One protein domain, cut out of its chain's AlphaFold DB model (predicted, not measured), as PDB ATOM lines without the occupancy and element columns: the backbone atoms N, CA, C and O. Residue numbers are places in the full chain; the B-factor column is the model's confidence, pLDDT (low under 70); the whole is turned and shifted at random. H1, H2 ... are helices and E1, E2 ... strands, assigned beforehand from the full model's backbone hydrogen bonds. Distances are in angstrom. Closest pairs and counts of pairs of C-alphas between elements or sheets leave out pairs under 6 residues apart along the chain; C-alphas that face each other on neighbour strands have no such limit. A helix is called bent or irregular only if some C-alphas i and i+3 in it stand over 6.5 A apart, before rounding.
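This is residues 129 to 185, 203 to 226 and 277 to 379 of the 467 residues of an uncharacterized protein of Marinobacter sp. T13-3 (UniProt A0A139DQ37). A seven-stranded antiparallel sheet, strongly twisted and curled like part of a barrel, folds back on itself and wraps round the one short helix, H1. The separate hairpin of E7 and E8 makes an arm reaching away from this body, and the short strand E3 lies far from the middle. The sheet's order is E5 - E4 - E6 - E2 - E1 - E9 - E10. The printed part has 184 residues, mostly strand by class, though under half, 91, are in named elements; along the chain these run E1 E2 E3 E4 E5 E6 H1 E7 E8 E9 E10. The whole is compact, with a radius of gyration of the C-alphas of 17.9 A and spans of 54 by 50 by 31 A.

The large sheet is a folded sheet, one sheet bent back into two leaves that face each other: E5, residues 221 to 225, E4, 209 to 215, E6, 277 to 286, and E2, 165 to 175, face E9, 335 to 344, and E10, 352 to 359. E1, residues 131 to 145, is the hinge and bends by 113 degrees at residue 140. Between the leaves, the closest C-alphas of E6 and E10 are those of Asp 282 and Thr 353, 4.9 A apart. Within hydrogen-bond range are N 212 and O 224 of the hairpin E4 and E5, 3.0 A, N 211 and O 278 of E4 and E6, 2.9 A, and N 171 and O 281 of E2 and E6, 2.8 A. So are N 142 and O 172 of the hairpin E1 and E2, 2.9 A, N 135 and O 341 of E1 and E9, 2.8 A, and N 340 and O 356 of the hairpin E9 and E10, 2.9 A. H1, residues 301 to 309, is on the sheet, which curls round it; the closest C-alphas of H1 and E6 are those of Arg 301 and Gly 285, 4.7 A apart. Every O i to N i+4 pair in H1 is within hydrogen-bond range. E7, residues 312 to 318, and E8, residues 324 to 328, form an antiparallel hairpin, with N 313 and O 327 at 2.8 A; E8 is apart from H1. E3, residues 181 to 184, pairs with no named strand and is near E4.

E1 begins at C-alpha 131, (107.061, 101.447, 95.060), and measures 26.3 A; E2 measures 31.8 A, E6 30.5 A and E9 25.9 A. H1 measures 12.5 A, from C-alpha 301 at (85.924, 95.309, 97.390). E10 ends at C-alpha 359, (81.370, 100.544, 84.706).

The two C-alphas farthest apart, those of Glu 320 and Asp 347, are 58.0 A apart. Residues 186 to 202 and 227 to 276 are not printed; the C-alpha gaps across these cuts are 22.8 A and 11.1 A. The links E1 to E2 and E6 to H1 are long. Residues 217 to 219 and 347 to 350 have pLDDT under 70.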
ATOM      1  N   GLY A 129     107.629 100.427 102.249       84.62
ATOM      2  CA  GLY A 129     108.538 101.159 101.368       84.62
ATOM      3  C   GLY A 129     108.525 100.670  99.918       84.62
ATOM      4  O   GLY A 129     109.337 101.141  99.127       84.62
ATOM      5  N   ILE A 130     107.619  99.757  99.544       86.62
ATOM      6  CA  ILE A 130     107.532  99.258  98.167       86.62
ATOM      7  C   ILE A 130     106.937 100.350  97.274       86.62
ATOM      8  O   ILE A 130     105.944 100.991  97.632       86.62
ATOM      9  N   GLU A 131     107.543 100.546  96.104       90.50
ATOM     10  CA  GLU A 131     107.061 101.447  95.060       90.50
ATOM     11  C   GLU A 131     106.051 100.760  94.131       90.50
ATOM     12  O   GLU A 131     106.329  99.715  93.542       90.50
ATOM     13  N   HIS A 132     104.892 101.402  93.969       90.25
ATOM     14  CA  HIS A 132     103.788 100.975  93.117       90.25
ATOM     15  C   HIS A 132     103.473 102.047  92.066       90.25
ATOM     16  O   HIS A 132     103.151 103.193  92.402       90.25
ATOM     17  N   GLU A 133     103.544 101.692  90.789       92.12
ATOM     18  CA  GLU A 133     103.040 102.512  89.685       92.12
ATOM     19  C   GLU A 133     101.526 102.315  89.528       92.12
ATOM     20  O   GLU A 133     101.038 101.196  89.657       92.12
ATOM     21  N   MET A 134     100.782 103.389  89.245       93.69
ATOM     22  CA  MET A 134      99.324 103.360  89.090       93.69
ATOM     23  C   MET A 134      98.925 103.507  87.619       93.69
ATOM     24  O   MET A 134      98.971 104.611  87.066       93.69
ATOM     25  N   CYS A 135      98.511 102.392  87.023       94.38
ATOM     26  CA  CYS A 135      98.030 102.282  85.649       94.38
ATOM     27  C   CYS A 135      96.510 102.496  85.589       94.38
ATOM     28  O   CYS A 135      95.794 102.255  86.568       94.38
ATOM     29  N   ILE A 136      96.022 102.966  84.443       95.25
ATOM     30  CA  ILE A 136      94.614 103.258  84.159       95.25
ATOM     31  C   ILE A 136      94.345 102.814  82.726       95.25
ATOM     32  O   ILE A 136      95.071 103.235  81.835       95.25
ATOM     33  N   ASP A 137      93.284 102.039  82.520       95.44
ATOM     34  CA  ASP A 137      92.872 101.553  81.203       95.44
ATOM     35  C   ASP A 137      91.339 101.551  81.084       95.44
ATOM     36  O   ASP A 137      90.608 101.552  82.085       95.44
ATOM     37  N   ARG A 138      90.830 101.521  79.848       96.25
ATOM     38  CA  ARG A 138      89.417 101.252  79.549       96.25
ATOM     39  C   ARG A 138      89.320  99.865  78.924       96.25
ATOM     40  O   ARG A 138      89.790  99.635  77.815       96.25
ATOM     41  N   CYS A 139      88.734  98.934  79.671       97.19
ATOM     42  CA  CYS A 139      88.740  97.511  79.349       97.19
ATOM     43  C   CYS A 139      87.346  96.906  79.483       97.19
ATOM     44  O   CYS A 139      86.576  97.245  80.384       97.19
ATOM     45  N   TRP A 140      87.063  95.906  78.664       97.56
ATOM     46  CA  TRP A 140      86.092  94.877  78.991       97.56
ATOM     47  C   TRP A 140      86.631  94.060  80.166       97.56
ATOM     48  O   TRP A 140      87.654  93.388  80.049       97.56
ATOM     49  N   ALA A 141      85.967  94.163  81.319       97.75
ATOM     50  CA  ALA A 141      86.413  93.582  82.580       97.75
ATOM     51  C   ALA A 141      85.454  92.495  83.078       97.75
ATOM     52  O   ALA A 141      84.253  92.741  83.200       97.75
ATOM     53  N   LYS A 142      85.981  91.313  83.412       97.06
ATOM     54  CA  LYS A 142      85.249  90.180  84.003       97.06
ATOM     55  C   LYS A 142      85.888  89.820  85.344       97.06
ATOM     56  O   LYS A 142      87.053  89.430  85.392       97.06
ATOM     57  N   VAL A 143      85.145  89.965  86.444       96.25
ATOM     58  CA  VAL A 143      85.644  89.669  87.800       96.25
ATOM     59  C   VAL A 143      85.242  88.255  88.216       96.25
ATOM     60  O   VAL A 143      84.055  87.944  88.331       96.25
ATOM     61  N   ILE A 144      86.238  87.413  88.491       94.31
ATOM     62  CA  ILE A 144      86.080  86.024  88.929       94.31
ATOM     63  C   ILE A 144      86.527  85.943  90.400       94.31
ATOM     64  O   ILE A 144      87.729  85.962  90.679       94.31
ATOM     65  N   PRO A 145      85.598  85.920  91.373       93.50
ATOM     66  CA  PRO A 145      85.949  85.853  92.786       93.50
ATOM     67  C   PRO A 145      86.394  84.440  93.176       93.50
ATOM     68  O   PRO A 145      85.857  83.454  92.672       93.50
ATOM     69  N   GLU A 146      87.312  84.334  94.136       92.62
ATOM     70  CA  GLU A 146      87.596  83.057  94.792       92.62
ATOM     71  C   GLU A 146      86.375  82.617  95.618       92.62
ATOM     72  O   GLU A 146      85.728  83.439  96.275       92.62
ATOM     73  N   ARG A 147      86.039  81.323  95.579       90.06
ATOM     74  CA  ARG A 147      84.841  80.755  96.210       90.06
ATOM     75  C   ARG A 147      85.153  79.485  96.983       90.06
ATOM     76  O   ARG A 147      86.023  78.709  96.599       90.06
ATOM     77  N   GLU A 148      84.395  79.270  98.047       86.50
ATOM     78  CA  GLU A 148      84.418  78.032  98.828       86.50
ATOM     79  C   GLU A 148      83.878  76.846  98.005       86.50
ATOM     80  O   GLU A 148      83.214  77.037  96.982       86.50
ATOM     81  N   ASN A 149      84.138  75.617  98.461       81.56
ATOM     82  CA  ASN A 149      83.611  74.372  97.881       81.56
ATOM     83  C   ASN A 149      83.836  74.252  96.358       81.56
ATOM     84  O   ASN A 149      82.870  74.122  95.601       81.56
ATOM     85  N   ARG A 150      85.105  74.333  95.917       72.75
ATOM     86  CA  ARG A 150      85.541  74.224  94.506       72.75
ATOM     87  C   ARG A 150      84.661  75.039  93.550       72.75
ATOM     88  O   ARG A 150      83.956  74.504  92.702       72.75
ATOM     89  N   GLY A 151      84.617  76.354  93.762       75.69
ATOM     90  CA  GLY A 151      83.856  77.275  92.911       75.69
ATOM     91  C   GLY A 151      82.346  77.344  93.181       75.69
ATOM     92  O   GLY A 151      81.728  78.350  92.833       75.69
ATOM     93  N   ARG A 152      81.734  76.339  93.822       76.56
ATOM     94  CA  ARG A 152      80.264  76.224  93.947       76.56
ATOM     95  C   ARG A 152      79.684  76.933  95.187       76.56
ATOM     96  O   ARG A 152      78.468  77.072  95.301       76.56
ATOM     97  N   GLY A 153      80.529  77.401  96.110       82.56
ATOM     98  CA  GLY A 153      80.148  78.078  97.357       82.56
ATOM     99  C   GLY A 153      80.059  79.618  97.297       82.56
ATOM    100  O   GLY A 153      80.133  80.230  96.221       82.56
ATOM    101  N   PRO A 154      79.892  80.282  98.460       87.94
ATOM    102  CA  PRO A 154      79.998  81.738  98.579       87.94
ATOM    103  C   PRO A 154      81.425  82.231  98.282       87.94
ATOM    104  O   PRO A 154      82.363  81.445  98.158       87.94
ATOM    105  N   ILE A 155      81.589  83.552  98.152       90.12
ATOM    106  CA  ILE A 155      82.903  84.181  97.944       90.12
ATOM    107  C   ILE A 155      83.754  83.980  99.200       90.12
ATOM    108  O   ILE A 155      83.364  84.421 100.282       90.12
ATOM    109  N   ALA A 156      84.909  83.338  99.034       91.00
ATOM    110  CA  ALA A 156      85.737  82.861 100.131       91.00
ATOM    111  C   ALA A 156      86.307  84.008 100.975       91.00
ATOM    112  O   ALA A 156      86.761  85.034 100.452       91.00
ATOM    113  N   ILE A 157      86.337  83.805 102.294       91.12
ATOM    114  CA  ILE A 157      86.980  84.716 103.243       91.12
ATOM    115  C   ILE A 157      88.189  84.015 103.863       91.12
ATOM    116  O   ILE A 157      88.058  83.219 104.789       91.12
ATOM    117  N   LYS A 158      89.382  84.347 103.368       88.81
ATOM    118  CA  LYS A 158      90.655  83.830 103.879       88.81
ATOM    119  C   LYS A 158      91.237  84.772 104.927       88.81
ATOM    120  O   LYS A 158      91.214  85.995 104.773       88.81
ATOM    121  N   GLU A 159      91.805  84.203 105.981       86.06
ATOM    122  CA  GLU A 159      92.696  84.932 106.880       86.06
ATOM    123  C   GLU A 159      94.073  85.110 106.215       86.06
ATOM    124  O   GLU A 159      94.450  84.351 105.320       86.06
ATOM    125  N   ASN A 160      94.816  86.150 106.590       76.75
ATOM    126  CA  ASN A 160      96.191  86.367 106.138       76.75
ATOM    127  C   ASN A 160      97.173  86.279 107.309       76.75
ATOM    128  O   ASN A 160      96.777  86.349 108.468       76.75
ATOM    129  N   SER A 161      98.470  86.216 107.002       71.25
ATOM    130  CA  SER A 161      99.582  86.138 107.968       71.25
ATOM    131  C   SER A 161      99.672  87.296 108.980       71.25
ATOM    132  O   SER A 161     100.560  87.305 109.825       71.25
ATOM    133  N   THR A 162      98.757  88.271 108.925       70.06
ATOM    134  CA  THR A 162      98.630  89.378 109.887       70.06
ATOM    135  C   THR A 162      97.278  89.378 110.625       70.06
ATOM    136  O   THR A 162      96.843  90.428 111.092       70.06
ATOM    137  N   GLY A 163      96.573  88.238 110.667       72.00
ATOM    138  CA  GLY A 163      95.260  88.079 111.316       72.00
ATOM    139  C   GLY A 163      94.101  88.806 110.617       72.00
ATOM    140  O   GLY A 163      93.015  88.957 111.170       72.00
ATOM    141  N   GLY A 164      94.321  89.331 109.407       81.81
ATOM    142  CA  GLY A 164      93.325  90.111 108.676       81.81
ATOM    143  C   GLY A 164      92.489  89.246 107.738       81.81
ATOM    144  O   GLY A 164      93.041  88.573 106.871       81.81
ATOM    145  N   LYS A 165      91.160  89.325 107.844       89.75
ATOM    146  CA  LYS A 165      90.233  88.607 106.956       89.75
ATOM    147  C   LYS A 165      90.004  89.363 105.646       89.75
ATOM    148  O   LYS A 165      89.707  90.561 105.642       89.75
ATOM    149  N   GLN A 166      90.141  88.656 104.528       91.31
ATOM    150  CA  GLN A 166      90.060  89.206 103.178       91.31
ATOM    151  C   GLN A 166      89.393  88.233 102.203       91.31
ATOM    152  O   GLN A 166      89.481  87.018 102.350       91.31
ATOM    153  N   SER A 167      88.770  88.788 101.172       93.25
ATOM    154  CA  SER A 167      88.343  88.070  99.971       93.25
ATOM    155  C   SER A 167      89.356  88.295  98.850       93.25
ATOM    156  O   SER A 167      90.095  89.290  98.849       93.25
ATOM    157  N   ARG A 168      89.399  87.349  97.912       93.62
ATOM    158  CA  ARG A 168      90.303  87.335  96.756       93.62
ATOM    159  C   ARG A 168      89.521  87.097  95.468       93.62
ATOM    160  O   ARG A 168      88.388  86.623  95.498       93.62
ATOM    161  N   GLY A 169      90.145  87.396  94.342       93.88
ATOM    162  CA  GLY A 169      89.647  87.073  93.014       93.88
ATOM    163  C   GLY A 169      90.665  87.439  91.945       93.88
ATOM    164  O   GLY A 169      91.728  87.984  92.240       93.88
ATOM    165  N   ARG A 170      90.299  87.167  90.699       95.06
ATOM    166  CA  ARG A 170      91.017  87.554  89.486       95.06
ATOM    167  C   ARG A 170      90.131  88.472  88.650       95.06
ATOM    168  O   ARG A 170      88.903  88.398  88.728       95.06
ATOM    169  N   VAL A 171      90.745  89.341  87.862       97.31
ATOM    170  CA  VAL A 171      90.062  90.193  86.888       97.31
ATOM    171  C   VAL A 171      90.676  89.919  85.529       97.31
ATOM    172  O   VAL A 171      91.873  90.139  85.350       97.31
ATOM    173  N   LEU A 172      89.862  89.434  84.596       97.81
ATOM    174  CA  LEU A 172      90.227  89.329  83.188       97.81
ATOM    175  C   LEU A 172      89.901  90.665  82.516       97.81
ATOM    176  O   LEU A 172      88.796  91.188  82.691       97.81
ATOM    177  N   LEU A 173      90.874  91.226  81.805       98.00
ATOM    178  CA  LEU A 173      90.827  92.547  81.187       98.00
ATOM    179  C   LEU A 173      91.205  92.436  79.712       98.00
ATOM    180  O   LEU A 173      92.304  92.007  79.376       98.00
ATOM    181  N   ILE A 174      90.304  92.860  78.835       98.00
ATOM    182  CA  ILE A 174      90.561  93.017  77.401       98.00
ATOM    183  C   ILE A 174      90.451  94.521  77.104       98.00
ATOM    184  O   ILE A 174      89.384  95.085  77.368       98.00
ATOM    185  N   PRO A 175      91.512  95.206  76.638       96.94
ATOM    186  CA  PRO A 175      91.440  96.615  76.238       96.94
ATOM    187  C   PRO A 175      90.305  96.880  75.240       96.94
ATOM    188  O   PRO A 175      89.994  96.032  74.408       96.94
ATOM    189  N   GLU A 176      89.661  98.044  75.319       94.94
ATOM    190  CA  GLU A 176      88.557  98.393  74.407       94.94
ATOM    191  C   GLU A 176      88.997  98.474  72.934       94.94
ATOM    192  O   GLU A 176      88.201  98.203  72.039       94.94
ATOM    193  N   ASP A 177      90.265  98.801  72.683       92.50
ATOM    194  CA  ASP A 177      90.897  98.879  71.365       92.50
ATOM    195  C   ASP A 177      91.694  97.611  70.984       92.50
ATOM    196  O   ASP A 177      92.420  97.608  69.982       92.50
ATOM    197  N   ALA A 178      91.556  96.522  71.755       94.38
ATOM    198  CA  ALA A 178      92.251  95.260  71.521       94.38
ATOM    199  C   ALA A 178      91.912  94.672  70.142       94.38
ATOM    200  O   ALA A 178      90.783  94.272  69.861       94.38
ATOM    201  N   LYS A 179      92.921  94.586  69.271       94.50
ATOM    202  CA  LYS A 179      92.760  94.061  67.909       94.50
ATOM    203  C   LYS A 179      92.760  92.527  67.926       94.50
ATOM    204  O   LYS A 179      93.698  91.958  68.489       94.50
ATOM    205  N   PRO A 180      91.781  91.854  67.291       94.31
ATOM    206  CA  PRO A 180      91.775  90.400  67.178       94.31
ATOM    207  C   PRO A 180      93.062  89.847  66.558       94.31
ATOM    208  O   PRO A 180      93.580  90.371  65.569       94.31
ATOM    209  N   ILE A 181      93.552  88.749  67.124       96.19
ATOM    210  CA  ILE A 181      94.624  87.932  66.565       96.19
ATOM    211  C   ILE A 181      93.976  86.725  65.885       96.19
ATOM    212  O   ILE A 181      93.278  85.943  66.527       96.19
ATOM    213  N   THR A 182      94.215  86.563  64.586       94.38
ATOM    214  CA  THR A 182      93.743  85.404  63.820       94.38
ATOM    215  C   THR A 182      94.461  84.129  64.261       94.38
ATOM    216  O   THR A 182      95.694  84.100  64.316       94.38
ATOM    217  N   VAL A 183      93.699  83.066  64.523       93.88
ATOM    218  CA  VAL A 183      94.202  81.713  64.797       93.88
ATOM    219  C   VAL A 183      93.585  80.742  63.793       93.88
ATOM    220  O   VAL A 183      92.364  80.659  63.689       93.88
ATOM    221  N   THR A 184      94.417  80.026  63.037       91.50
ATOM    222  CA  THR A 184      93.962  79.167  61.930       91.50
ATOM    223  C   THR A 184      93.861  77.703  62.355       91.50
ATOM    224  O   THR A 184      94.817  77.121  62.875       91.50
ATOM    225  N   MET A 185      92.699  77.108  62.096       88.88
ATOM    226  CA  MET A 185      92.376  75.702  62.329       88.88
ATOM    227  C   MET A 185      92.999  74.794  61.252       88.88
ATOM    228  O   MET A 185      93.351  75.227  60.154       88.88
ATOM    229  N   LEU A 203     101.857  92.143  74.155       95.81
ATOM    230  CA  LEU A 203     100.827  93.173  74.351       95.81
ATOM    231  C   LEU A 203     100.381  93.331  75.815       95.81
ATOM    232  O   LEU A 203      99.820  94.368  76.171       95.81
ATOM    233  N   ALA A 204     100.587  92.321  76.662       94.81
ATOM    234  CA  ALA A 204     100.199  92.372  78.067       94.81
ATOM    235  C   ALA A 204     101.085  93.365  78.848       94.81
ATOM    236  O   ALA A 204     102.310  93.346  78.701       94.81
ATOM    237  N   PRO A 205     100.519  94.210  79.732       92.81
ATOM    238  CA  PRO A 205     101.326  95.071  80.590       92.81
ATOM    239  C   PRO A 205     102.261  94.241  81.482       92.81
ATOM    240  O   PRO A 205     101.869  93.187  81.989       92.81
ATOM    241  N   ASP A 206     103.473  94.739  81.748       88.38
ATOM    242  CA  ASP A 206     104.384  94.100  82.712       88.38
ATOM    243  C   ASP A 206     103.690  93.856  84.069       88.38
ATOM    244  O   ASP A 206     102.757  94.570  84.447       88.38
ATOM    245  N   LYS A 207     104.144  92.833  84.800       87.31
ATOM    246  CA  LYS A 207     103.580  92.342  86.070       87.31
ATOM    247  C   LYS A 207     102.157  91.764  85.968       87.31
ATOM    248  O   LYS A 207     101.571  91.433  86.998       87.31
ATOM    249  N   THR A 208     101.611  91.587  84.765       91.94
ATOM    250  CA  THR A 208     100.333  90.891  84.523       91.94
ATOM    251  C   THR A 208     100.557  89.484  83.950       91.94
ATOM    252  O   THR A 208     101.677  89.112  83.587       91.94
ATOM    253  N   LYS A 209      99.496  88.669  83.890       93.62
ATOM    254  CA  LYS A 209      99.471  87.412  83.119       93.62
ATOM    255  C   LYS A 209      98.765  87.676  81.798       93.62
ATOM    256  O   LYS A 209      97.659  88.206  81.828       93.62
ATOM    257  N   ALA A 210      99.351  87.302  80.665       96.19
ATOM    258  CA  ALA A 210      98.675  87.451  79.377       96.19
ATOM    259  C   ALA A 210      97.403  86.585  79.306       96.19
ATOM    260  O   ALA A 210      97.311  85.538  79.951       96.19
ATOM    261  N   LEU A 211      96.426  87.031  78.521       97.25
ATOM    262  CA  LEU A 211      95.156  86.352  78.272       97.25
ATOM    263  C   LEU A 211      94.885  86.337  76.764       97.25
ATOM    264  O   LEU A 211      95.083  87.344  76.085       97.25
ATOM    265  N   LEU A 212      94.376  85.213  76.264       97.06
ATOM    266  CA  LEU A 212      93.650  85.148  74.997       97.06
ATOM    267  C   LEU A 212      92.205  84.729  75.259       97.06
ATOM    268  O   LEU A 212      91.971  83.707  75.906       97.06
ATOM    269  N   THR A 213      91.252  85.473  74.705       95.31
ATOM    270  CA  THR A 213      89.831  85.100  74.704       95.31
ATOM    271  C   THR A 213      89.410  84.762  73.278       95.31
ATOM    272  O   THR A 213      89.280  85.646  72.431       95.31
ATOM    273  N   PHE A 214      89.243  83.470  73.004       93.25
ATOM    274  CA  PHE A 214      88.896  82.926  71.690       93.25
ATOM    275  C   PHE A 214      87.382  82.979  71.484       93.25
ATOM    276  O   PHE A 214      86.629  82.408  72.277       93.25
ATOM    277  N   ARG A 215      86.937  83.619  70.402       88.31
ATOM    278  CA  ARG A 215      85.536  83.677  69.972       88.31
ATOM    279  C   ARG A 215      85.212  82.404  69.181       88.31
ATOM    280  O   ARG A 215      85.703  82.237  68.069       88.31
ATOM    281  N   VAL A 216      84.395  81.508  69.744       74.31
ATOM    282  CA  VAL A 216      84.020  80.208  69.128       74.31
ATOM    283  C   VAL A 216      82.569  80.171  68.611       74.31
ATOM    284  O   VAL A 216      82.016  79.108  68.345       74.31
ATOM    285  N   GLY A 217      81.966  81.346  68.411       63.97
ATOM    286  CA  GLY A 217      80.637  81.521  67.812       63.97
ATOM    287  C   GLY A 217      79.500  81.673  68.828       63.97
ATOM    288  O   GLY A 217      79.614  81.273  69.980       63.97
ATOM    289  N   GLN A 218      78.405  82.310  68.395       61.88
ATOM    290  CA  GLN A 218      77.153  82.542  69.153       61.88
ATOM    291  C   GLN A 218      77.291  83.061  70.606       61.88
ATOM    292  O   GLN A 218      76.388  82.880  71.420       61.88
ATOM    293  N   GLY A 219      78.385  83.758  70.929       64.81
ATOM    294  CA  GLY A 219      78.667  84.275  72.274       64.81
ATOM    295  C   GLY A 219      79.372  83.294  73.215       64.81
ATOM    296  O   GLY A 219      79.634  83.640  74.364       64.81
ATOM    297  N   SER A 220      79.725  82.097  72.742       70.88
ATOM    298  CA  SER A 220      80.622  81.183  73.450       70.88
ATOM    299  C   SER A 220      82.075  81.654  73.302       70.88
ATOM    300  O   SER A 220      82.534  81.972  72.199       70.88
ATOM    301  N   VAL A 221      82.815  81.672  74.415       87.56
ATOM    302  CA  VAL A 221      84.250  81.994  74.447       87.56
ATOM    303  C   VAL A 221      85.064  80.960  75.215       87.56
ATOM    304  O   VAL A 221      84.578  80.369  76.176       87.56
ATOM    305  N   LEU A 222      86.327  80.791  74.819       92.31
ATOM    306  CA  LEU A 222      87.334  80.051  75.583       92.31
ATOM    307  C   LEU A 222      88.406  81.024  76.084       92.31
ATOM    308  O   LEU A 222      88.911  81.839  75.313       92.31
ATOM    309  N   GLU A 223      88.766  80.936  77.363       94.56
ATOM    310  CA  GLU A 223      89.696  81.860  78.021       94.56
ATOM    311  C   GLU A 223      91.004  81.140  78.362       94.56
ATOM    312  O   GLU A 223      91.012  80.158  79.101       94.56
ATOM    313  N   MET A 224      92.122  81.625  77.824       96.38
ATOM    314  CA  MET A 224      93.455  81.060  78.027       96.38
ATOM    315  C   MET A 224      94.337  82.064  78.766       96.38
ATOM    316  O   MET A 224      94.905  82.971  78.158       96.38
ATOM    317  N   VAL A 225      94.457  81.900  80.084       95.19
ATOM    318  CA  VAL A 225      95.414  82.662  80.901       95.19
ATOM    319  C   VAL A 225      96.792  82.011  80.794       95.19
ATOM    320  O   VAL A 225      96.943  80.815  81.033       95.19
ATOM    321  N   VAL A 226      97.808  82.802  80.463       94.31
ATOM    322  CA  VAL A 226      99.194  82.353  80.296       94.31
ATOM    323  C   VAL A 226      99.925  82.394  81.652       94.31
ATOM    324  O   VAL A 226     100.059  83.477  82.235       94.31
ATOM    325  N   PRO A 277      93.506  89.595  72.445       97.69
ATOM    326  CA  PRO A 277      94.551  89.742  73.447       97.69
ATOM    327  C   PRO A 277      94.051  90.561  74.640       97.69
ATOM    328  O   PRO A 277      93.359  91.569  74.492       97.69
ATOM    329  N   GLY A 278      94.453  90.147  75.833       97.75
ATOM    330  CA  GLY A 278      94.179  90.842  77.081       97.75
ATOM    331  C   GLY A 278      95.158  90.427  78.171       97.75
ATOM    332  O   GLY A 278      96.207  89.836  77.907       97.75
ATOM    333  N   PHE A 279      94.797  90.699  79.420       97.50
ATOM    334  CA  PHE A 279      95.592  90.337  80.585       97.50
ATOM    335  C   PHE A 279      94.733  90.035  81.820       97.50
ATOM    336  O   PHE A 279      93.598  90.489  81.952       97.50
ATOM    337  N   GLN A 280      95.289  89.263  82.750       96.81
ATOM    338  CA  GLN A 280      94.741  89.025  84.080       96.81
ATOM    339  C   GLN A 280      95.546  89.797  85.132       96.81
ATOM    340  O   GLN A 280      96.778  89.725  85.174       96.81
ATOM    341  N   ILE A 281      94.816  90.442  86.045       95.81
ATOM    342  CA  ILE A 281      95.329  90.985  87.311       95.81
ATOM    343  C   ILE A 281      94.585  90.370  88.504       95.81
ATOM    344  O   ILE A 281      93.477  89.846  88.354       95.81
ATOM    345  N   ASP A 282      95.160  90.463  89.699       94.25
ATOM    346  CA  ASP A 282      94.510  89.984  90.922       94.25
ATOM    347  C   ASP A 282      93.641  91.082  91.567       94.25
ATOM    348  O   ASP A 282      93.858  92.282  91.373       94.25
ATOM    349  N   VAL A 283      92.650  90.698  92.377       94.25
ATOM    350  CA  VAL A 283      91.864  91.630  93.201       94.25
ATOM    351  C   VAL A 283      91.748  91.145  94.646       94.25
ATOM    352  O   VAL A 283      91.327  90.026  94.931       94.25
ATOM    353  N   PHE A 284      92.089  92.035  95.581       92.06
ATOM    354  CA  PHE A 284      92.059  91.785  97.023       92.06
ATOM    355  C   PHE A 284      91.167  92.808  97.731       92.06
ATOM    356  O   PHE A 284      91.238  94.009  97.445       92.06
ATOM    357  N   GLY A 285      90.367  92.348  98.697       90.38
ATOM    358  CA  GLY A 285      89.528  93.207  99.535       90.38
ATOM    359  C   GLY A 285      89.436  92.711 100.973       90.38
ATOM    360  O   GLY A 285      89.002  91.587 101.209       90.38
ATOM    361  N   MET A 286      89.788  93.559 101.946       90.12
ATOM    362  CA  MET A 286      89.483  93.299 103.360       90.12
ATOM    363  C   MET A 286      87.971  93.131 103.546       90.12
ATOM    364  O   MET A 286      87.199  93.940 103.035       90.12
ATOM    365  N   THR A 287      87.560  92.099 104.282       90.38
ATOM    366  CA  THR A 287      86.151  91.865 104.649       90.38
ATOM    367  C   THR A 287      85.860  92.246 106.096       90.38
ATOM    368  O   THR A 287      84.706  92.485 106.435       90.38
ATOM    369  N   HIS A 288      86.896  92.341 106.932       89.62
ATOM    370  CA  HIS A 288      86.818  92.802 108.318       89.62
ATOM    371  C   HIS A 288      87.917  93.843 108.576       89.62
ATOM    372  O   HIS A 288      89.002  93.759 107.991       89.62
ATOM    373  N   ASP A 289      87.659  94.823 109.441       84.81
ATOM    374  CA  ASP A 289      88.676  95.776 109.887       84.81
ATOM    375  C   ASP A 289      89.708  95.104 110.813       84.81
ATOM    376  O   ASP A 289      89.365  94.350 111.724       84.81
ATOM    377  N   LYS A 290      90.993  95.424 110.608       82.19
ATOM    378  CA  LYS A 290      92.112  94.799 111.335       82.19
ATOM    379  C   LYS A 290      92.247  95.249 112.795       82.19
ATOM    380  O   LYS A 290      92.995  94.612 113.529       82.19
ATOM    381  N   LYS A 291      91.608  96.348 113.219       83.50
ATOM    382  CA  LYS A 291      91.702  96.849 114.606       83.50
ATOM    383  C   LYS A 291      90.552  96.369 115.483       83.50
ATOM    384  O   LYS A 291      90.757  96.099 116.660       83.50
ATOM    385  N   THR A 292      89.350  96.325 114.924       84.62
ATOM    386  CA  THR A 292      88.107  96.034 115.651       84.62
ATOM    387  C   THR A 292      87.604  94.608 115.440       84.62
ATOM    388  O   THR A 292      86.741  94.156 116.191       84.62
ATOM    389  N   GLY A 293      88.096  93.907 114.410       84.19
ATOM    390  CA  GLY A 293      87.621  92.580 114.015       84.19
ATOM    391  C   GLY A 293      86.208  92.564 113.418       84.19
ATOM    392  O   GLY A 293      85.736  91.501 113.021       84.19
ATOM    393  N   GLN A 294      85.531  93.714 113.341       88.62
ATOM    394  CA  GLN A 294      84.177  93.836 112.801       88.62
ATOM    395  C   GLN A 294      84.185  93.779 111.267       88.62
ATOM    396  O   GLN A 294      85.184  94.174 110.657       88.62
ATOM    397  N   PRO A 295      83.091  93.334 110.618       87.38
ATOM    398  CA  PRO A 295      82.935  93.448 109.169       87.38
ATOM    399  C   PRO A 295      83.163  94.885 108.681       87.38
ATOM    400  O   PRO A 295      82.796  95.846 109.362       87.38
ATOM    401  N   VAL A 296      83.764  95.048 107.499       86.44
ATOM    402  CA  VAL A 296      83.893  96.382 106.887       86.44
ATOM    403  C   VAL A 296      82.509  96.956 106.575       86.44
ATOM    404  O   VAL A 296      81.605  96.228 106.171       86.44
ATOM    405  N   GLN A 297      82.334  98.266 106.759       80.81
ATOM    406  CA  GLN A 297      81.080  98.932 106.414       80.81
ATOM    407  C   GLN A 297      80.901  98.993 104.890       80.81
ATOM    408  O   GLN A 297      81.840  99.307 104.157       80.81
ATOM    409  N   GLY A 298      79.681  98.722 104.421       82.31
ATOM    410  CA  GLY A 298      79.357  98.640 102.995       82.31
ATOM    411  C   GLY A 298      79.691  97.279 102.371       82.31
ATOM    412  O   GLY A 298      79.851  96.275 103.060       82.31
ATOM    413  N   VAL A 299      79.757  97.234 101.040       85.12
ATOM    414  CA  VAL A 299      80.076  96.011 100.290       85.12
ATOM    415  C   VAL A 299      81.604  95.880 100.159       85.12
ATOM    416  O   VAL A 299      82.231  96.816  99.656       85.12
ATOM    417  N   PRO A 300      82.237  94.755 100.558       89.62
ATOM    418  CA  PRO A 300      83.687  94.613 100.445       89.62
ATOM    419  C   PRO A 300      84.156  94.571  98.978       89.62
ATOM    420  O   PRO A 300      83.403  94.225  98.070       89.62
ATOM    421  N   ARG A 301      85.422  94.938  98.732       89.94
ATOM    422  CA  ARG A 301      85.924  95.309  97.390       89.94
ATOM    423  C   ARG A 301      85.685  94.266  96.291       89.94
ATOM    424  O   ARG A 301      85.312  94.647  95.187       89.94
ATOM    425  N   VAL A 302      85.909  92.978  96.569       92.50
ATOM    426  CA  VAL A 302      85.738  91.904  95.568       92.50
ATOM    427  C   VAL A 302      84.259  91.750  95.217       92.50
ATOM    428  O   VAL A 302      83.899  91.722  94.046       92.50
ATOM    429  N   GLN A 303      83.391  91.733  96.228       91.81
ATOM    430  CA  GLN A 303      81.938  91.673  96.091       91.81
ATOM    431  C   GLN A 303      81.409  92.887  95.307       91.81
ATOM    432  O   GLN A 303      80.577  92.725  94.419       91.81
ATOM    433  N   ALA A 304      81.931  94.088  95.575       91.56
ATOM    434  CA  ALA A 304      81.572  95.303  94.845       91.56
ATOM    435  C   ALA A 304      82.012  95.243  93.368       91.56
ATOM    436  O   ALA A 304      81.215  95.544  92.484       91.56
ATOM    437  N   ALA A 305      83.241  94.792  93.091       93.62
ATOM    438  CA  ALA A 305      83.745  94.635  91.726       93.62
ATOM    439  C   ALA A 305      82.939  93.591  90.925       93.62
ATOM    440  O   ALA A 305      82.586  93.847  89.777       93.62
ATOM    441  N   VAL A 306      82.563  92.468  91.554       93.00
ATOM    442  CA  VAL A 306      81.654  91.467  90.966       93.00
ATOM    443  C   VAL A 306      80.296  92.082  90.619       93.00
ATOM    444  O   VAL A 306      79.809  91.865  89.514       93.00
ATOM    445  N   LEU A 307      79.688  92.863  91.523       91.50
ATOM    446  CA  LEU A 307      78.389  93.512  91.286       91.50
ATOM    447  C   LEU A 307      78.438  94.595  90.195       91.50
ATOM    448  O   LEU A 307      77.449  94.794  89.492       91.50
ATOM    449  N   GLU A 308      79.571  95.280  90.023       91.19
ATOM    450  CA  GLU A 308      79.768  96.254  88.944       91.19
ATOM    451  C   GLU A 308      79.789  95.589  87.557       91.19
ATOM    452  O   GLU A 308      79.082  96.042  86.645       91.19
ATOM    453  N   THR A 309      80.530  94.483  87.407       93.00
ATOM    454  CA  THR A 309      80.594  93.713  86.151       93.00
ATOM    455  C   THR A 309      79.369  92.825  85.913       93.00
ATOM    456  O   THR A 309      79.091  92.462  84.775       93.00
ATOM    457  N   ALA A 310      78.612  92.485  86.960       91.31
ATOM    458  CA  ALA A 310      77.538  91.499  86.898       91.31
ATOM    459  C   ALA A 310      76.418  91.818  85.891       91.31
ATOM    460  O   ALA A 310      75.843  92.912  85.844       91.31
ATOM    461  N   ARG A 311      76.031  90.774  85.153       90.69
ATOM    462  CA  ARG A 311      74.798  90.695  84.371       90.69
ATOM    463  C   ARG A 311      73.596  90.478  85.289       90.69
ATOM    464  O   ARG A 311      73.627  89.610  86.160       90.69
ATOM    465  N   PHE A 312      72.517  91.218  85.045       90.44
ATOM    466  CA  PHE A 312      71.232  91.048  85.723       90.44
ATOM    467  C   PHE A 312      70.125  90.822  84.694       90.44
ATOM    468  O   PHE A 312      69.918  91.635  83.795       90.44
ATOM    469  N   PHE A 313      69.397  89.720  84.844       91.62
ATOM    470  CA  PHE A 313      68.254  89.363  84.019       91.62
ATOM    471  C   PHE A 313      66.959  89.785  84.713       91.62
ATOM    472  O   PHE A 313      66.744  89.459  85.881       91.62
ATOM    473  N   LYS A 314      66.082  90.491  83.991       90.62
ATOM    474  CA  LYS A 314      64.713  90.762  84.452       90.62
ATOM    475  C   LYS A 314      63.964  89.436  84.642       90.62
ATOM    476  O   LYS A 314      64.099  88.543  83.806       90.62
ATOM    477  N   LEU A 315      63.168  89.330  85.701       89.62
ATOM    478  CA  LEU A 315      62.244  88.222  85.948       89.62
ATOM    479  C   LEU A 315      60.872  88.488  85.289       89.62
ATOM    480  O   LEU A 315      60.533  89.640  85.009       89.62
ATOM    481  N   PRO A 316      60.055  87.449  85.032       86.44
ATOM    482  CA  PRO A 316      58.697  87.612  84.510       86.44
ATOM    483  C   PRO A 316      57.706  88.064  85.596       86.44
ATOM    484  O   PRO A 316      56.572  88.413  85.280       86.44
ATOM    485  N   THR A 317      58.129  88.052  86.863       87.12
ATOM    486  CA  THR A 317      57.385  88.509  88.039       87.12
ATOM    487  C   THR A 317      57.744  89.944  88.415       87.12
ATOM    488  O   THR A 317      58.863  90.414  88.195       87.12
ATOM    489  N   GLN A 318      56.784  90.623  89.036       89.44
ATOM    490  CA  GLN A 318      56.996  91.874  89.759       89.44
ATOM    491  C   GLN A 318      56.899  91.620  91.271       89.44
ATOM    492  O   GLN A 318      56.464  90.544  91.687       89.44
ATOM    493  N   ASP A 319      57.348  92.571  92.091       86.56
ATOM    494  CA  ASP A 319      57.118  92.530  93.540       86.56
ATOM    495  C   ASP A 319      55.657  92.869  93.899       86.56
ATOM    496  O   ASP A 319      54.839  93.200  93.037       86.56
ATOM    497  N   GLU A 320      55.329  92.817  95.191       84.75
ATOM    498  CA  GLU A 320      53.994  93.143  95.724       84.75
ATOM    499  C   GLU A 320      53.560  94.601  95.452       84.75
ATOM    500  O   GLU A 320      52.381  94.927  95.576       84.75
ATOM    501  N   ASN A 321      54.491  95.468  95.035       86.12
ATOM    502  CA  ASN A 321      54.270  96.875  94.703       86.12
ATOM    503  C   ASN A 321      54.229  97.132  93.177       86.12
ATOM    504  O   ASN A 321      54.093  98.282  92.754       86.12
ATOM    505  N   GLY A 322      54.371  96.096  92.339       82.81
ATOM    506  CA  GLY A 322      54.415  96.217  90.876       82.81
ATOM    507  C   GLY A 322      55.771  96.656  90.298       82.81
ATOM    508  O   GLY A 322      55.833  97.111  89.154       82.81
ATOM    509  N   ASN A 323      56.866  96.540  91.054       87.19
ATOM    510  CA  ASN A 323      58.222  96.804  90.571       87.19
ATOM    511  C   ASN A 323      58.803  95.595  89.830       87.19
ATOM    512  O   ASN A 323      58.664  94.452  90.262       87.19
ATOM    513  N   ASP A 324      59.542  95.851  88.751       88.75
ATOM    514  CA  ASP A 324      60.290  94.823  88.026       88.75
ATOM    515  C   ASP A 324      61.371  94.169  88.902       88.75
ATOM    516  O   ASP A 324      62.285  94.846  89.376       88.75
ATOM    517  N   GLN A 325      61.317  92.843  89.055       89.25
ATOM    518  CA  GLN A 325      62.358  92.084  89.748       89.25
ATOM    519  C   GLN A 325      63.488  91.663  88.797       89.25
ATOM    520  O   GLN A 325      63.281  91.446  87.602       89.25
ATOM    521  N   TYR A 326      64.695  91.502  89.347       91.12
ATOM    522  CA  TYR A 326      65.901  91.117  88.612       91.12
ATOM    523  C   TYR A 326      66.690  90.054  89.381       91.12
ATOM    524  O   TYR A 326      66.737  90.073  90.610       91.12
ATOM    525  N   LYS A 327      67.355  89.155  88.653       90.69
ATOM    526  CA  LYS A 327      68.249  88.128  89.199       90.69
ATOM    527  C   LYS A 327      69.607  88.184  88.502       90.69
ATOM    528  O   LYS A 327      69.678  88.350  87.286       90.69
ATOM    529  N   GLN A 328      70.683  88.061  89.274       89.19
ATOM    530  CA  GLN A 328      72.045  88.028  88.743       89.19
ATOM    531  C   GLN A 328      72.273  86.768  87.885       89.19
ATOM    532  O   GLN A 328      71.746  85.701  88.208       89.19
ATOM    533  N   SER A 329      73.065  86.885  86.815       88.00
ATOM    534  CA  SER A 329      73.586  85.723  86.082       88.00
ATOM    535  C   SER A 329      74.430  84.834  87.000       88.00
ATOM    536  O   SER A 329      75.090  85.323  87.920       88.00
ATOM    537  N   GLN A 330      74.419  83.525  86.746       80.19
ATOM    538  CA  GLN A 330      75.295  82.576  87.438       80.19
ATOM    539  C   GLN A 330      76.741  82.679  86.934       80.19
ATOM    540  O   GLN A 330      77.674  82.538  87.724       80.19
ATOM    541  N   PHE A 331      76.919  82.987  85.649       84.44
ATOM    542  CA  PHE A 331      78.222  83.112  85.006       84.44
ATOM    543  C   PHE A 331      78.685  84.581  84.998       84.44
ATOM    544  O   PHE A 331      77.890  85.466  84.659       84.44
ATOM    545  N   PRO A 332      79.944  84.877  85.377       89.31
ATOM    546  CA  PRO A 332      80.531  86.197  85.175       89.31
ATOM    547  C   PRO A 332      80.637  86.523  83.682       89.31
ATOM    548  O   PRO A 332      81.063  85.686  82.890       89.31
ATOM    549  N   GLU A 333      80.307  87.756  83.317       93.06
ATOM    550  CA  GLU A 333      80.413  88.295  81.957       93.06
ATOM    551  C   GLU A 333      81.399  89.471  81.953       93.06
ATOM    552  O   GLU A 333      81.648  90.086  82.997       93.06
ATOM    553  N   TYR A 334      81.951  89.802  80.786       95.44
ATOM    554  CA  TYR A 334      82.742  91.013  80.608       95.44
ATOM    555  C   TYR A 334      81.840  92.238  80.587       95.44
ATOM    556  O   TYR A 334      80.812  92.267  79.912       95.44
ATOM    557  N   ARG A 335      82.271  93.306  81.254       96.00
ATOM    558  CA  ARG A 335      81.643  94.619  81.166       96.00
ATOM    559  C   ARG A 335      82.675  95.697  80.897       96.00
ATOM    560  O   ARG A 335      83.621  95.843  81.672       96.00
ATOM    561  N   LEU A 336      82.444  96.500  79.861       96.12
ATOM    562  CA  LEU A 336      83.236  97.695  79.605       96.12
ATOM    563  C   LEU A 336      83.266  98.602  80.847       96.12
ATOM    564  O   LEU A 336      82.227  99.021  81.368       96.12
ATOM    565  N   SER A 337      84.475  98.866  81.329       96.81
ATOM    566  CA  SER A 337      84.762  99.536  82.590       96.81
ATOM    567  C   SER A 337      86.032 100.372  82.461       96.81
ATOM    568  O   SER A 337      86.979  99.978  81.784       96.81
ATOM    569  N   VAL A 338      86.084 101.499  83.166       97.06
ATOM    570  CA  VAL A 338      87.355 102.170  83.453       97.06
ATOM    571  C   VAL A 338      87.956 101.495  84.677       97.06
ATOM    572  O   VAL A 338      87.331 101.445  85.744       97.06
ATOM    573  N   VAL A 339      89.158 100.952  84.514       96.88
ATOM    574  CA  VAL A 339      89.907 100.269  85.567       96.88
ATOM    575  C   VAL A 339      91.144 101.069  85.934       96.88
ATOM    576  O   VAL A 339      91.724 101.778  85.115       96.88
ATOM    577  N   SER A 340      91.570 100.941  87.184       96.06
ATOM    578  CA  SER A 340      92.905 101.352  87.602       96.06
ATOM    579  C   SER A 340      93.529 100.245  88.436       96.06
ATOM    580  O   SER A 340      92.853  99.651  89.282       96.06
ATOM    581  N   TYR A 341      94.807  99.969  88.221       95.62
ATOM    582  CA  TYR A 341      95.539  98.908  88.905       95.62
ATOM    583  C   TYR A 341      96.964  99.342  89.213       95.62
ATOM    584  O   TYR A 341      97.529 100.214  88.556       95.62
ATOM    585  N   GLU A 342      97.538  98.722  90.234       93.31
ATOM    586  CA  GLU A 342      98.894  99.006  90.670       93.31
ATOM    587  C   GLU A 342      99.865  97.892  90.289       93.31
ATOM    588  O   GLU A 342      99.551  96.709  90.438       93.31
ATOM    589  N   ARG A 343     101.046  98.288  89.801       91.50
ATOM    590  CA  ARG A 343     102.187  97.414  89.499       91.50
ATOM    591  C   ARG A 343     103.311  97.695  90.484       91.50
ATOM    592  O   ARG A 343     103.708  98.851  90.632       91.50
ATOM    593  N   GLN A 344     103.858  96.667  91.125       87.88
ATOM    594  CA  GLN A 344     105.080  96.829  91.916       87.88
ATOM    595  C   GLN A 344     106.273  97.060  90.982       87.88
ATOM    596  O   GLN A 344     106.457  96.319  90.019       87.88
ATOM    597  N   LYS A 345     107.115  98.051  91.294       84.25
ATOM    598  CA  LYS A 345     108.375  98.304  90.571       84.25
ATOM    599  C   LYS A 345     109.521  97.359  90.961       84.25
ATOM    600  O   LYS A 345     110.642  97.549  90.504       84.25
ATOM    601  N   ASN A 346     109.284  96.397  91.854       78.12
ATOM    602  CA  ASN A 346     110.303  95.430  92.249       78.12
ATOM    603  C   ASN A 346     110.343  94.234  91.286       78.12
ATOM    604  O   ASN A 346     109.325  93.795  90.749       78.12
ATOM    605  N   ASP A 347     111.532  93.668  91.101       69.12
ATOM    606  CA  ASP A 347     111.710  92.445  90.309       69.12
ATOM    607  C   ASP A 347     111.251  91.186  91.063       69.12
ATOM    608  O   ASP A 347     111.010  90.144  90.459       69.12
ATOM    609  N   SER A 348     111.084  91.285  92.386       61.66
ATOM    610  CA  SER A 348     110.712  90.177  93.272       61.66
ATOM    611  C   SER A 348     109.238  89.762  93.204       61.66
ATOM    612  O   SER A 348     108.869  88.768  93.827       61.66
ATOM    613  N   THR A 349     108.383  90.484  92.473       64.75
ATOM    614  CA  THR A 349     106.991  90.080  92.225       64.75
ATOM    615  C   THR A 349     106.582  90.361  90.780       64.75
ATOM    616  O   THR A 349     107.027  91.343  90.194       64.75
ATOM    617  N   ASN A 350     105.693  89.525  90.225       67.19
ATOM    618  CA  ASN A 350     105.009  89.737  88.940       67.19
ATOM    619  C   ASN A 350     103.482  89.736  89.148       67.19
ATOM    620  O   ASN A 350     102.766  88.933  88.549       67.19
ATOM    621  N   VAL A 351     103.003  90.599  90.054       75.06
ATOM    622  CA  VAL A 351     101.579  90.705  90.419       75.06
ATOM    623  C   VAL A 351     101.104  92.157  90.368       75.06
ATOM    624  O   VAL A 351     101.373  92.952  91.270       75.06
ATOM    625  N   ALA A 352     100.337  92.480  89.331       91.19
ATOM    626  CA  ALA A 352      99.491  93.664  89.270       91.19
ATOM    627  C   ALA A 352      98.176  93.442  90.046       91.19
ATOM    628  O   ALA A 352      97.610  92.347  90.033       91.19
ATOM    629  N   THR A 353      97.672  94.480  90.723       93.31
ATOM    630  CA  THR A 353      96.472  94.401  91.580       93.31
ATOM    631  C   THR A 353      95.439  95.473  91.238       93.31
ATOM    632  O   THR A 353      95.761  96.660  91.215       93.31
ATOM    633  N   LEU A 354      94.170  95.084  91.065       95.25
ATOM    634  CA  LEU A 354      93.061  96.013  90.830       95.25
ATOM    635  C   LEU A 354      92.919  97.009  91.992       95.25
ATOM    636  O   LEU A 354      92.619  96.643  93.134       95.25
ATOM    637  N   THR A 355      93.054  98.295  91.680       92.12
ATOM    638  CA  THR A 355      92.837  99.393  92.619       92.12
ATOM    639  C   THR A 355      91.388  99.875  92.582       92.12
ATOM    640  O   THR A 355      90.749  99.941  93.639       92.12
ATOM    641  N   THR A 356      90.850 100.179  91.396       92.50
ATOM    642  CA  THR A 356      89.450 100.587  91.207       92.50
ATOM    643  C   THR A 356      88.865 100.030  89.903       92.50
ATOM    644  O   THR A 356      89.601  99.746  88.961       92.50
ATOM    645  N   LEU A 357      87.541  99.883  89.853       94.81
ATOM    646  CA  LEU A 357      86.765  99.520  88.665       94.81
ATOM    647  C   LEU A 357      85.457 100.312  88.716       94.81
ATOM    648  O   LEU A 357      84.789 100.308  89.750       94.81
ATOM    649  N   GLY A 358      85.105 100.991  87.626       93.25
ATOM    650  CA  GLY A 358      83.805 101.638  87.452       93.25
ATOM    651  C   GLY A 358      83.252 101.352  86.066       93.25
ATOM    652  O   GLY A 358      83.943 101.567  85.067       93.25
ATOM    653  N   LYS A 359      82.015 100.851  85.990       91.81
ATOM    654  CA  LYS A 359      81.370 100.544  84.706       91.81
ATOM    655  C   LYS A 359      81.278 101.773  83.800       91.81
ATOM    656  O   LYS A 359      80.997 102.879  84.268       91.81
ATOM    657  N   VAL A 360      81.408 101.563  82.493       91.25
ATOM    658  CA  VAL A 360      80.966 102.544  81.496       91.25
ATOM    659  C   VAL A 360      79.432 102.437  81.375       91.25
ATOM    660  O   VAL A 360      78.911 101.328  81.205       91.25
ATOM    661  N   PRO A 361      78.666 103.538  81.521       86.25
ATOM    662  CA  PRO A 361      77.211 103.511  81.386       86.25
ATOM    663  C   PRO A 361      76.762 103.186  79.954       86.25
ATOM    664  O   PRO A 361      77.541 103.252  79.012       86.25
ATOM    665  N   GLY A 362      75.501 102.786  79.777       83.81
ATOM    666  CA  GLY A 362      74.962 102.352  78.477       83.81
ATOM    667  C   GLY A 362      75.405 100.946  78.045       83.81
ATOM    668  O   GLY A 362      74.585 100.194  77.521       83.81
ATOM    669  N   HIS A 363      76.645 100.546  78.342       86.25
ATOM    670  CA  HIS A 363      77.164  99.219  78.014       86.25
ATOM    671  C   HIS A 363      76.564  98.126  78.917       86.25
ATOM    672  O   HIS A 363      76.540  98.209  80.156       86.25
ATOM    673  N   MET A 364      76.069  97.076  78.262       88.44
ATOM    674  CA  MET A 364      75.632  95.835  78.895       88.44
ATOM    675  C   MET A 364      76.823  94.891  79.106       88.44
ATOM    676  O   MET A 364      77.739  94.897  78.287       88.44
ATOM    677  N   PRO A 365      76.797  94.047  80.152       91.75
ATOM    678  CA  PRO A 365      77.664  92.880  80.214       91.75
ATOM    679  C   PRO A 365      77.384  91.914  79.053       91.75
ATOM    680  O   PRO A 365      76.239  91.827  78.583       91.75
ATOM    681  N   SER A 366      78.453  91.263  78.598       91.06
ATOM    682  CA  SER A 366      78.579  90.445  77.389       91.06
ATOM    683  C   SER A 366      79.589  89.308  77.636       91.06
ATOM    684  O   SER A 366      80.567  89.521  78.361       91.06
ATOM    685  N   PRO A 367      79.409  88.105  77.065       88.06
ATOM    686  CA  PRO A 367      80.364  87.010  77.238       88.06
ATOM    687  C   PRO A 367      81.651  87.172  76.404       88.06
ATOM    688  O   PRO A 367      82.681  86.639  76.801       88.06
ATOM    689  N   ASP A 368      81.629  87.932  75.302       88.31
ATOM    690  CA  ASP A 368      82.688  87.973  74.269       88.31
ATOM    691  C   ASP A 368      83.327  89.359  74.061       88.31
ATOM    692  O   ASP A 368      83.873  89.665  72.994       88.31
ATOM    693  N   ALA A 369      83.277  90.185  75.110       89.19
ATOM    694  CA  ALA A 369      83.753  91.569  75.113       89.19
ATOM    695  C   ALA A 369      83.026  92.490  74.109       89.19
ATOM    696  O   ALA A 369      83.608  93.443  73.598       89.19
ATOM    697  N   GLY A 370      81.727  92.257  73.887       85.62
ATOM    698  CA  GLY A 370      80.796  93.273  73.386       85.62
ATOM    699  C   GLY A 370      80.063  92.957  72.083       85.62
ATOM    700  O   GLY A 370      79.164  93.721  71.735       85.62
ATOM    701  N   GLU A 371      80.389  91.861  71.393       85.38
ATOM    702  CA  GLU A 371      79.753  91.493  70.115       85.38
ATOM    703  C   GLU A 371      78.364  90.890  70.340       85.38
ATOM    704  O   GLU A 371      77.401  91.212  69.641       85.38
ATOM    705  N   SER A 372      78.248  90.018  71.345       85.69
ATOM    706  CA  SER A 372      77.006  89.347  71.705       85.69
ATOM    707  C   SER A 372      76.532  89.703  73.110       85.69
ATOM    708  O   SER A 372      77.211  90.331  73.927       85.69
ATOM    709  N   ILE A 373      75.287  89.322  73.380       84.75
ATOM    710  CA  ILE A 373      74.571  89.613  74.613       84.75
ATOM    711  C   ILE A 373      73.855  88.334  75.030       84.75
ATOM    712  O   ILE A 373      72.969  87.876  74.307       84.75
ATOM    713  N   THR A 374      74.162  87.808  76.217       86.62
ATOM    714  CA  THR A 374      73.483  86.627  76.767       86.62
ATOM    715  C   THR A 374      71.960  86.838  76.769       86.62
ATOM    716  O   THR A 374      71.481  87.802  77.399       86.62
ATOM    717  N   PRO A 375      71.176  85.983  76.076       85.88
ATOM    718  CA  PRO A 375      69.717  86.057  76.076       85.88
ATOM    719  C   PRO A 375      69.154  85.944  77.494       85.88
ATOM    720  O   PRO A 375      69.753  85.310  78.359       85.88
ATOM    721  N   ASN A 376      67.991  86.544  77.760       88.44
ATOM    722  CA  ASN A 376      67.368  86.404  79.076       88.44
ATOM    723  C   ASN A 376      66.686  85.022  79.187       88.44
ATOM    724  O   ASN A 376      65.659  84.819  78.529       88.44
ATOM    725  N   PRO A 377      67.185  84.095  80.034       86.06
ATOM    726  CA  PRO A 377      66.654  82.732  80.108       86.06
ATOM    727  C   PRO A 377      65.186  82.699  80.554       86.06
ATOM    728  O   PRO A 377      64.447  81.789  80.194       86.06
ATOM    729  N   TYR A 378      64.721  83.726  81.271       85.94
ATOM    730  CA  TYR A 378      63.349  83.806  81.767       85.94
ATOM    731  C   TYR A 378      62.323  84.292  80.724       85.94
ATOM    732  O   TYR A 378      61.133  84.355  81.025       85.94
ATOM    733  N   PHE A 379      62.759  84.624  79.499       80.69
ATOM    734  CA  PHE A 379      61.903  85.105  78.400       80.69
ATOM    735  C   PHE A 379      62.104  84.347  77.069       80.69
ATOM    736  O   PHE A 379      61.559  84.762  76.040       80.69
TER     737      PHE A 379